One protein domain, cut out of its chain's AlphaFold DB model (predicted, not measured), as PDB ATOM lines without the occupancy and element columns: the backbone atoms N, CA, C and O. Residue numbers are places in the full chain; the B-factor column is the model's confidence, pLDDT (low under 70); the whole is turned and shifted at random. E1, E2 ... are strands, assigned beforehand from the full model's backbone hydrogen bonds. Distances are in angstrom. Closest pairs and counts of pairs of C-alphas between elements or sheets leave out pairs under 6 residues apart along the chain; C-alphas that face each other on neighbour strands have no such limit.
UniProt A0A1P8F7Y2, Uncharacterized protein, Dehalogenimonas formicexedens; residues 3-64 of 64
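AT A GLANCE: This is residues 3 to 64 of the 64 residues of an uncharacterized protein of Dehalogenimonas formicexedens (UniProt A0A1P8F7Y2). With little regular structure, the domain is a long rod, the backbone running out and folding back, with three small strand pairs in a row: E1 with E6, E2 with E5, and the hairpin E3 and E4. The printed part has 62 residues, no named helix and six strands, E1 to E6 in order, in three antiparallel sheets; it is all strand, with 22 residues in named elements. It is only just loose, close to extended, with a radius of gyration of the C-alphas of 15.4 A, spanning 56 by 17 by 14 A.

HOW THE PARTS SIT: Antiparallel E1, residues 3 to 6, and E6, residues 59 to 62, have N 5 and O 60 within hydrogen-bond range, 2.9 A. Antiparallel E2, residues 15 to 17, and E5, residues 48 to 50, have N 49 and O 16 within it, 2.8 A. Hairpin E3, residues 26 to 29, and E4, residues 36 to 39, has N 27 and O 38, 2.8 A.

IN THESE COORDINATES: E1, 9.9 A long, begins at C-alpha 3 (124.521, 93.932, 130.423); E6 ends at C-alpha 62 (129.251, 97.207, 129.802).

THE WHOLE: The farthest C-alphas, Phe 33 and Asp 64, are 55.9 A apart. The printed part has no cut or long link; residues 31 and 64 have pLDDT under 70.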
ATOM      1  N   HIS A   3     125.613  94.032 131.399       81.38
ATOM      2  CA  HIS A   3     124.521  93.932 130.423       81.38
ATOM      3  C   HIS A   3     125.066  94.017 128.984       81.38
ATOM      4  O   HIS A   3     126.012  94.774 128.730       81.38
ATOM      5  N   PRO A   4     124.536  93.209 128.042       86.81
ATOM      6  CA  PRO A   4     124.917  93.284 126.640       86.81
ATOM      7  C   PRO A   4     124.177  94.437 125.958       86.81
ATOM      8  O   PRO A   4     122.990  94.327 125.671       86.81
ATOM      9  N   GLU A   5     124.893  95.508 125.638       91.81
ATOM     10  CA  GLU A   5     124.345  96.610 124.849       91.81
ATOM     11  C   GLU A   5     124.746  96.476 123.383       91.81
ATOM     12  O   GLU A   5     125.815  95.954 123.035       91.81
ATOM     13  N   THR A   6     123.896  96.985 122.496       93.75
ATOM     14  CA  THR A   6     124.216  97.079 121.073       93.75
ATOM     15  C   THR A   6     125.447  97.957 120.891       93.75
ATOM     16  O   THR A   6     125.532  99.073 121.401       93.75
ATOM     17  N   CYS A   7     126.433  97.463 120.144       94.62
ATOM     18  CA  CYS A   7     127.647  98.217 119.887       94.62
ATOM     19  C   CYS A   7     127.312  99.460 119.060       94.62
ATOM     20  O   CYS A   7     127.095  99.348 117.855       94.62
ATOM     21  N   ALA A   8     127.339 100.640 119.681       91.56
ATOM     22  CA  ALA A   8     127.054 101.908 119.010       91.56
ATOM     23  C   ALA A   8     128.002 102.196 117.833       91.56
ATOM     24  O   ALA A   8     127.639 102.885 116.890       91.56
ATOM     25  N   ARG A   9     129.223 101.641 117.845       91.19
ATOM     26  CA  ARG A   9     130.210 101.894 116.785       91.19
ATOM     27  C   ARG A   9     129.902 101.183 115.469       91.19
ATOM     28  O   ARG A   9     130.340 101.648 114.424       91.19
ATOM     29  N   CYS A  10     129.223 100.040 115.521       94.56
ATOM     30  CA  CYS A  10     128.794  99.303 114.330       94.56
ATOM     31  C   CYS A  10     127.273  99.159 114.240       94.56
ATOM     32  O   CYS A  10     126.796  98.428 113.380       94.56
ATOM     33  N   GLU A  11     126.534  99.763 115.169       93.12
ATOM     34  CA  GLU A  11     125.075  99.687 115.282       93.12
ATOM     35  C   GLU A  11     124.544  98.244 115.223       93.12
ATOM     36  O   GLU A  11     123.584  97.934 114.531       93.12
ATOM     37  N   GLY A  12     125.224  97.311 115.899       93.50
ATOM     38  CA  GLY A  12     124.851  95.888 115.875       93.50
ATOM     39  C   GLY A  12     125.405  95.072 114.699       93.50
ATOM     40  O   GLY A  12     125.412  93.849 114.764       93.50
ATOM     41  N   SER A  13     125.974  95.709 113.674       93.75
ATOM     42  CA  SER A  13     126.428  95.034 112.443       93.75
ATOM     43  C   SER A  13     127.672  94.147 112.614       93.75
ATOM     44  O   SER A  13     127.986  93.333 111.751       93.75
ATOM     45  N   GLY A  14     128.467  94.355 113.669       93.88
ATOM     46  CA  GLY A  14     129.755  93.673 113.886       93.88
ATOM     47  C   GLY A  14     130.890  94.131 112.954       93.88
ATOM     48  O   GLY A  14     132.068  93.866 113.204       93.88
ATOM     49  N   GLN A  15     130.587  94.889 111.908       95.19
ATOM     50  CA  GLN A  15     131.561  95.439 110.971       95.19
ATOM     51  C   GLN A  15     131.397  96.948 110.872       95.19
ATOM     52  O   GLN A  15     130.321  97.484 111.119       95.19
ATOM     53  N   ILE A  16     132.480  97.631 110.535       94.31
ATOM     54  CA  ILE A  16     132.485  99.070 110.282       94.31
ATOM     55  C   ILE A  16     133.114  99.335 108.920       94.31
ATOM     56  O   ILE A  16     133.913  98.531 108.428       94.31
ATOM     57  N   ALA A  17     132.787 100.476 108.321       94.44
ATOM     58  CA  ALA A  17     133.479 100.934 107.125       94.44
ATOM     59  C   ALA A  17     134.988 101.006 107.398       94.44
ATOM     60  O   ALA A  17     135.424 101.474 108.455       94.44
ATOM     61  N   CYS A  18     135.793 100.511 106.458       94.81
ATOM     62  CA  CYS A  18     137.240 100.549 106.590       94.81
ATOM     63  C   CYS A  18     137.679 102.013 106.714       94.81
ATOM     64  O   CYS A  18     137.431 102.780 105.791       94.81
ATOM     65  N   PRO A  19     138.345 102.429 107.803       91.25
ATOM     66  CA  PRO A  19     138.696 103.835 108.001       91.25
ATOM     67  C   PRO A  19     139.736 104.332 106.989       91.25
ATOM     68  O   PRO A  19     139.847 105.533 106.768       91.25
ATOM     69  N   VAL A  20     140.475 103.412 106.359       91.25
ATOM     70  CA  VAL A  20     141.529 103.725 105.386       91.25
ATOM     71  C   VAL A  20     140.947 104.073 104.020       91.25
ATOM     72  O   VAL A  20     141.282 105.113 103.471       91.25
ATOM     73  N   CYS A  21     140.056 103.238 103.480       93.69
ATOM     74  CA  CYS A  21     139.395 103.494 102.193       93.69
ATOM     75  C   CYS A  21     137.970 104.054 102.330       93.69
ATOM     76  O   CYS A  21     137.265 104.197 101.339       93.69
ATOM     77  N   ARG A  22     137.516 104.329 103.557       91.75
ATOM     78  CA  ARG A  22     136.168 104.818 103.900       91.75
ATOM     79  C   ARG A  22     135.012 104.006 103.304       91.75
ATOM     80  O   ARG A  22     133.957 104.559 103.024       91.75
ATOM     81  N   GLY A  23     135.191 102.700 103.117       93.00
ATOM     82  CA  GLY A  23     134.175 101.851 102.481       93.00
ATOM     83  C   GLY A  23     134.406 101.564 100.998       93.00
ATOM     84  O   GLY A  23     133.741 100.686 100.469       93.00
ATOM     85  N   ALA A  24     135.362 102.225 100.338       92.62
ATOM     86  CA  ALA A  24     135.576 102.059  98.898       92.62
ATOM     87  C   ALA A  24     136.181 100.698  98.509       92.62
ATOM     88  O   ALA A  24     136.029 100.258  97.381       92.62
ATOM     89  N   GLY A  25     136.910 100.036  99.414       92.88
ATOM     90  CA  GLY A  25     137.646  98.795  99.112       92.88
ATOM     91  C   GLY A  25     138.964  99.019  98.362       92.88
ATOM     92  O   GLY A  25     139.885  98.216  98.485       92.88
ATOM     93  N   GLU A  26     139.126 100.164  97.714       92.50
ATOM     94  CA  GLU A  26     140.327 100.591  96.995       92.50
ATOM     95  C   GLU A  26     140.868 101.918  97.548       92.50
ATOM     96  O   GLU A  26     140.149 102.699  98.170       92.50
ATOM     97  N   ILE A  27     142.167 102.145  97.372       89.50
ATOM     98  CA  ILE A  27     142.838 103.414  97.645       89.50
ATOM     99  C   ILE A  27     143.414 103.928  96.329       89.50
ATOM    100  O   ILE A  27     144.246 103.267  95.708       89.50
ATOM    101  N   THR A  28     142.968 105.106  95.906       84.94
ATOM    102  CA  THR A  28     143.614 105.840  94.817       84.94
ATOM    103  C   THR A  28     144.768 106.617  95.424       84.94
ATOM    104  O   THR A  28     144.569 107.377  96.375       84.94
ATOM    105  N   ARG A  29     145.984 106.397  94.926       78.00
ATOM    106  CA  ARG A  29     147.090 107.316  95.189       78.00
ATOM    107  C   ARG A  29     147.254 108.199  93.967       78.00
ATOM    108  O   ARG A  29     147.507 107.676  92.889       78.00
ATOM    109  N   GLU A  30     147.133 109.507  94.162       76.31
ATOM    110  CA  GLU A  30     147.594 110.479  93.174       76.31
ATOM    111  C   GLU A  30     149.116 110.330  93.073       76.31
ATOM    112  O   GLU A  30     149.853 110.628  94.016       76.31
ATOM    113  N   GLY A  31     149.570 109.751  91.965       68.81
ATOM    114  CA  GLY A  31     150.966 109.761  91.553       68.81
ATOM    115  C   GLY A  31     151.132 110.709  90.373       68.81
ATOM    116  O   GLY A  31     150.203 110.890  89.593       68.81
ATOM    117  N   ASP A  32     152.325 111.276  90.209       70.12
ATOM    118  CA  ASP A  32     152.637 112.279  89.178       70.12
ATOM    119  C   ASP A  32     152.376 111.836  87.722       70.12
ATOM    120  O   ASP A  32     152.372 112.677  86.826       70.12
ATOM    121  N   PHE A  33     152.173 110.538  87.461       70.88
ATOM    122  CA  PHE A  33     152.080 109.987  86.103       70.88
ATOM    123  C   PHE A  33     150.776 109.236  85.785       70.88
ATOM    124  O   PHE A  33     150.408 109.207  84.616       70.88
ATOM    125  N   GLU A  34     150.072 108.658  86.770       76.00
ATOM    126  CA  GLU A  34     148.739 108.051  86.585       76.00
ATOM    127  C   GLU A  34     148.065 107.750  87.939       76.00
ATOM    128  O   GLU A  34     148.739 107.398  88.915       76.00
ATOM    129  N   ASP A  35     146.732 107.848  87.992       76.81
ATOM    130  CA  ASP A  35     145.918 107.419  89.131       76.81
ATOM    131  C   ASP A  35     145.922 105.891  89.261       76.81
ATOM    132  O   ASP A  35     145.134 105.171  88.641       76.81
ATOM    133  N   GLU A  36     146.791 105.367  90.117       81.56
ATOM    134  CA  GLU A  36     146.847 103.935  90.373       81.56
ATOM    135  C   GLU A  36     145.869 103.555  91.498       81.56
ATOM    136  O   GLU A  36     146.073 103.836  92.687       81.56
ATOM    137  N   LYS A  37     144.782 102.877  91.120       85.56
ATOM    138  CA  LYS A  37     143.839 102.265  92.063       85.56
ATOM    139  C   LYS A  37     144.436 100.974  92.606       85.56
ATOM    140  O   LYS A  37     144.484  99.958  91.912       85.56
ATOM    141  N   LYS A  38     144.859 100.986  93.869       89.44
ATOM    142  CA  LYS A  38     145.321  99.775  94.558       89.44
ATOM    143  C   LYS A  38     144.247  99.247  95.506       89.44
ATOM    144  O   LYS A  38     143.577 100.040  96.170       89.44
ATOM    145  N   PRO A  39     144.088  97.917  95.637       91.25
ATOM    146  CA  PRO A  39     143.200  97.359  96.646       91.25
ATOM    147  C   PRO A  39     143.655  97.825  98.030       91.25
ATOM    148  O   PRO A  39     144.848  97.826  98.350       91.25
ATOM    149  N   CYS A  40     142.702  98.241  98.861       94.00
ATOM    150  CA  CYS A  40     143.009  98.718 100.199       94.00
ATOM    151  C   CYS A  40     143.641  97.580 100.999       94.00
ATOM    152  O   CYS A  40     143.023  96.538 101.209       94.00
ATOM    153  N   THR A  41     144.863  97.777 101.481       91.31
ATOM    154  CA  THR A  41     145.607  96.747 102.220       91.31
ATOM    155  C   THR A  41     144.984  96.429 103.578       91.31
ATOM    156  O   THR A  41     145.096  95.300 104.050       91.31
ATOM    157  N   SER A  42     144.280  97.386 104.191       91.62
ATOM    158  CA  SER A  42     143.644  97.198 105.500       91.62
ATOM    159  C   SER A  42     142.396  96.320 105.455       91.62
ATOM    160  O   SER A  42     142.199  95.518 106.362       91.62
ATOM    161  N   CYS A  43     141.557  96.450 104.424       94.19
ATOM    162  CA  CYS A  43     140.369  95.603 104.248       94.19
ATOM    163  C   CYS A  43     140.517  94.567 103.127       94.19
ATOM    164  O   CYS A  43     139.576  93.832 102.855       94.19
ATOM    165  N   LYS A  44     141.680  94.509 102.469       92.56
ATOM    166  CA  LYS A  44     141.986  93.621 101.335       92.56
ATOM    167  C   LYS A  44     140.945  93.675 100.207       92.56
ATOM    168  O   LYS A  44     140.644  92.651  99.606       92.56
ATOM    169  N   GLY A  45     140.378  94.848  99.934       92.81
ATOM    170  CA  GLY A  45     139.328  95.000  98.919       92.81
ATOM    171  C   GLY A  45     137.891  94.884  99.432       92.81
ATOM    172  O   GLY A  45     136.979  95.247  98.705       92.81
ATOM    173  N   SER A  46     137.648  94.450 100.676       93.62
ATOM    174  CA  SER A  46     136.272  94.259 101.173       93.62
ATOM    175  C   SER A  46     135.510  95.553 101.473       93.62
ATOM    176  O   SER A  46     134.298  95.517 101.632       93.62
ATOM    177  N   GLY A  47     136.193  96.688 101.633       94.19
ATOM    178  CA  GLY A  47     135.564  97.962 102.016       94.19
ATOM    179  C   GLY A  47     135.165  98.056 103.494       94.19
ATOM    180  O   GLY A  47     135.151  99.151 104.051       94.19
ATOM    181  N   THR A  48     134.960  96.940 104.189       94.81
ATOM    182  CA  THR A  48     134.663  96.892 105.627       94.81
ATOM    183  C   THR A  48     135.793  96.254 106.426       94.81
ATOM    184  O   THR A  48     136.630  95.516 105.908       94.81
ATOM    185  N   VAL A  49     135.846  96.566 107.719       94.25
ATOM    186  CA  VAL A  49     136.725  95.903 108.686       94.25
ATOM    187  C   VAL A  49     135.916  95.452 109.895       94.25
ATOM    188  O   VAL A  49     134.879  96.029 110.230       94.25
ATOM    189  N   ARG A  50     136.407  94.416 110.576       94.50
ATOM    190  CA  ARG A  50     135.809  93.930 111.823       94.50
ATOM    191  C   ARG A  50     135.765  95.071 112.841       94.50
ATOM    192  O   ARG A  50     136.774  95.742 113.069       94.50
ATOM    193  N   CYS A  51     134.602  95.292 113.452       95.00
ATOM    194  CA  CYS A  51     134.459  96.309 114.483       95.00
ATOM    195  C   CYS A  51     135.371  95.950 115.659       95.00
ATOM    196  O   CYS A  51     135.210  94.897 116.272       95.00
ATOM    197  N   HIS A  52     136.328  96.823 115.962       91.25
ATOM    198  CA  HIS A  52     137.293  96.627 117.043       91.25
ATOM    199  C   HIS A  52     136.645  96.743 118.428       91.25
ATOM    200  O   HIS A  52     137.092  96.087 119.358       91.25
ATOM    201  N   THR A  53     135.563  97.513 118.554       90.88
ATOM    202  CA  THR A  53     134.878  97.739 119.834       90.88
ATOM    203  C   THR A  53     134.135  96.500 120.328       90.88
ATOM    204  O   THR A  53     134.299  96.110 121.475       90.88
ATOM    205  N   CYS A  54     133.353  95.844 119.467       94.00
ATOM    206  CA  CYS A  54     132.655  94.599 119.816       94.00
ATOM    207  C   CYS A  54     133.397  93.344 119.350       94.00
ATOM    208  O   CYS A  54     132.853  92.241 119.415       94.00
ATOM    209  N   ALA A  55     134.603  93.506 118.798       92.12
ATOM    210  CA  ALA A  55     135.353  92.454 118.127       92.12
ATOM    211  C   ALA A  55     134.469  91.633 117.171       92.12
ATOM    212  O   ALA A  55     134.547  90.413 117.157       92.12
ATOM    213  N   GLY A  56     133.613  92.254 116.359       93.25
ATOM    214  CA  GLY A  56     132.741  91.523 115.426       93.25
ATOM    215  C   GLY A  56     131.443  90.954 116.000       93.25
ATOM    216  O   GLY A  56     130.647  90.427 115.235       93.25
ATOM    217  N   SER A  57     131.205  91.075 117.305       93.25
ATOM    218  CA  SER A  57     130.053  90.444 117.969       93.25
ATOM    219  C   SER A  57     128.740  91.214 117.795       93.25
ATOM    220  O   SER A  57     127.679  90.690 118.101       93.25
ATOM    221  N   GLY A  58     128.797  92.478 117.369       93.56
ATOM    222  CA  GLY A  58     127.628  93.366 117.289       93.56
ATOM    223  C   GLY A  58     127.183  93.945 118.639       93.56
ATOM    224  O   GLY A  58     126.557  95.000 118.665       93.56
ATOM    225  N   THR A  59     127.588  93.351 119.760       93.56
ATOM    226  CA  THR A  59     127.260  93.797 121.125       93.56
ATOM    227  C   THR A  59     128.515  94.010 121.975       93.56
ATOM    228  O   THR A  59     129.559  93.398 121.739       93.56
ATOM    229  N   VAL A  60     128.432  94.914 122.948       92.25
ATOM    230  CA  VAL A  60     129.472  95.188 123.948       92.25
ATOM    231  C   VAL A  60     128.936  94.850 125.332       92.25
ATOM    232  O   VAL A  60     127.758  95.052 125.613       92.25
ATOM    233  N   LYS A  61     129.792  94.313 126.200       89.19
ATOM    234  CA  LYS A  61     129.446  94.104 127.607       89.19
ATOM    235  C   LYS A  61     129.891  95.340 128.367       89.19
ATOM    236  O   LYS A  61     131.090  95.611 128.401       89.19
ATOM    237  N   ILE A  62     128.944  96.082 128.922       82.69
ATOM    238  CA  ILE A  62     129.251  97.207 129.802       82.69
ATOM    239  C   ILE A  62     129.130  96.691 131.224       82.69
ATOM    240  O   ILE A  62     128.103  96.118 131.596       82.69
ATOM    241  N   ASP A  63     130.222  96.819 131.963       76.44
ATOM    242  CA  ASP A  63     130.238  96.611 133.401       76.44
ATOM    243  C   ASP A  63     130.007  97.982 134.043       76.44
ATOM    244  O   ASP A  63     130.732  98.929 133.733       76.44
ATOM    245  N   ASP A  64     128.920  98.078 134.808       60.44
ATOM    246  CA  ASP A  64     128.530  99.235 135.625       60.44
ATOM    247  C   ASP A  64     129.230  99.174 136.986       60.44
ATOM    248  O   ASP A  64     129.104  98.106 137.640       60.44
TER     249      ASP A  64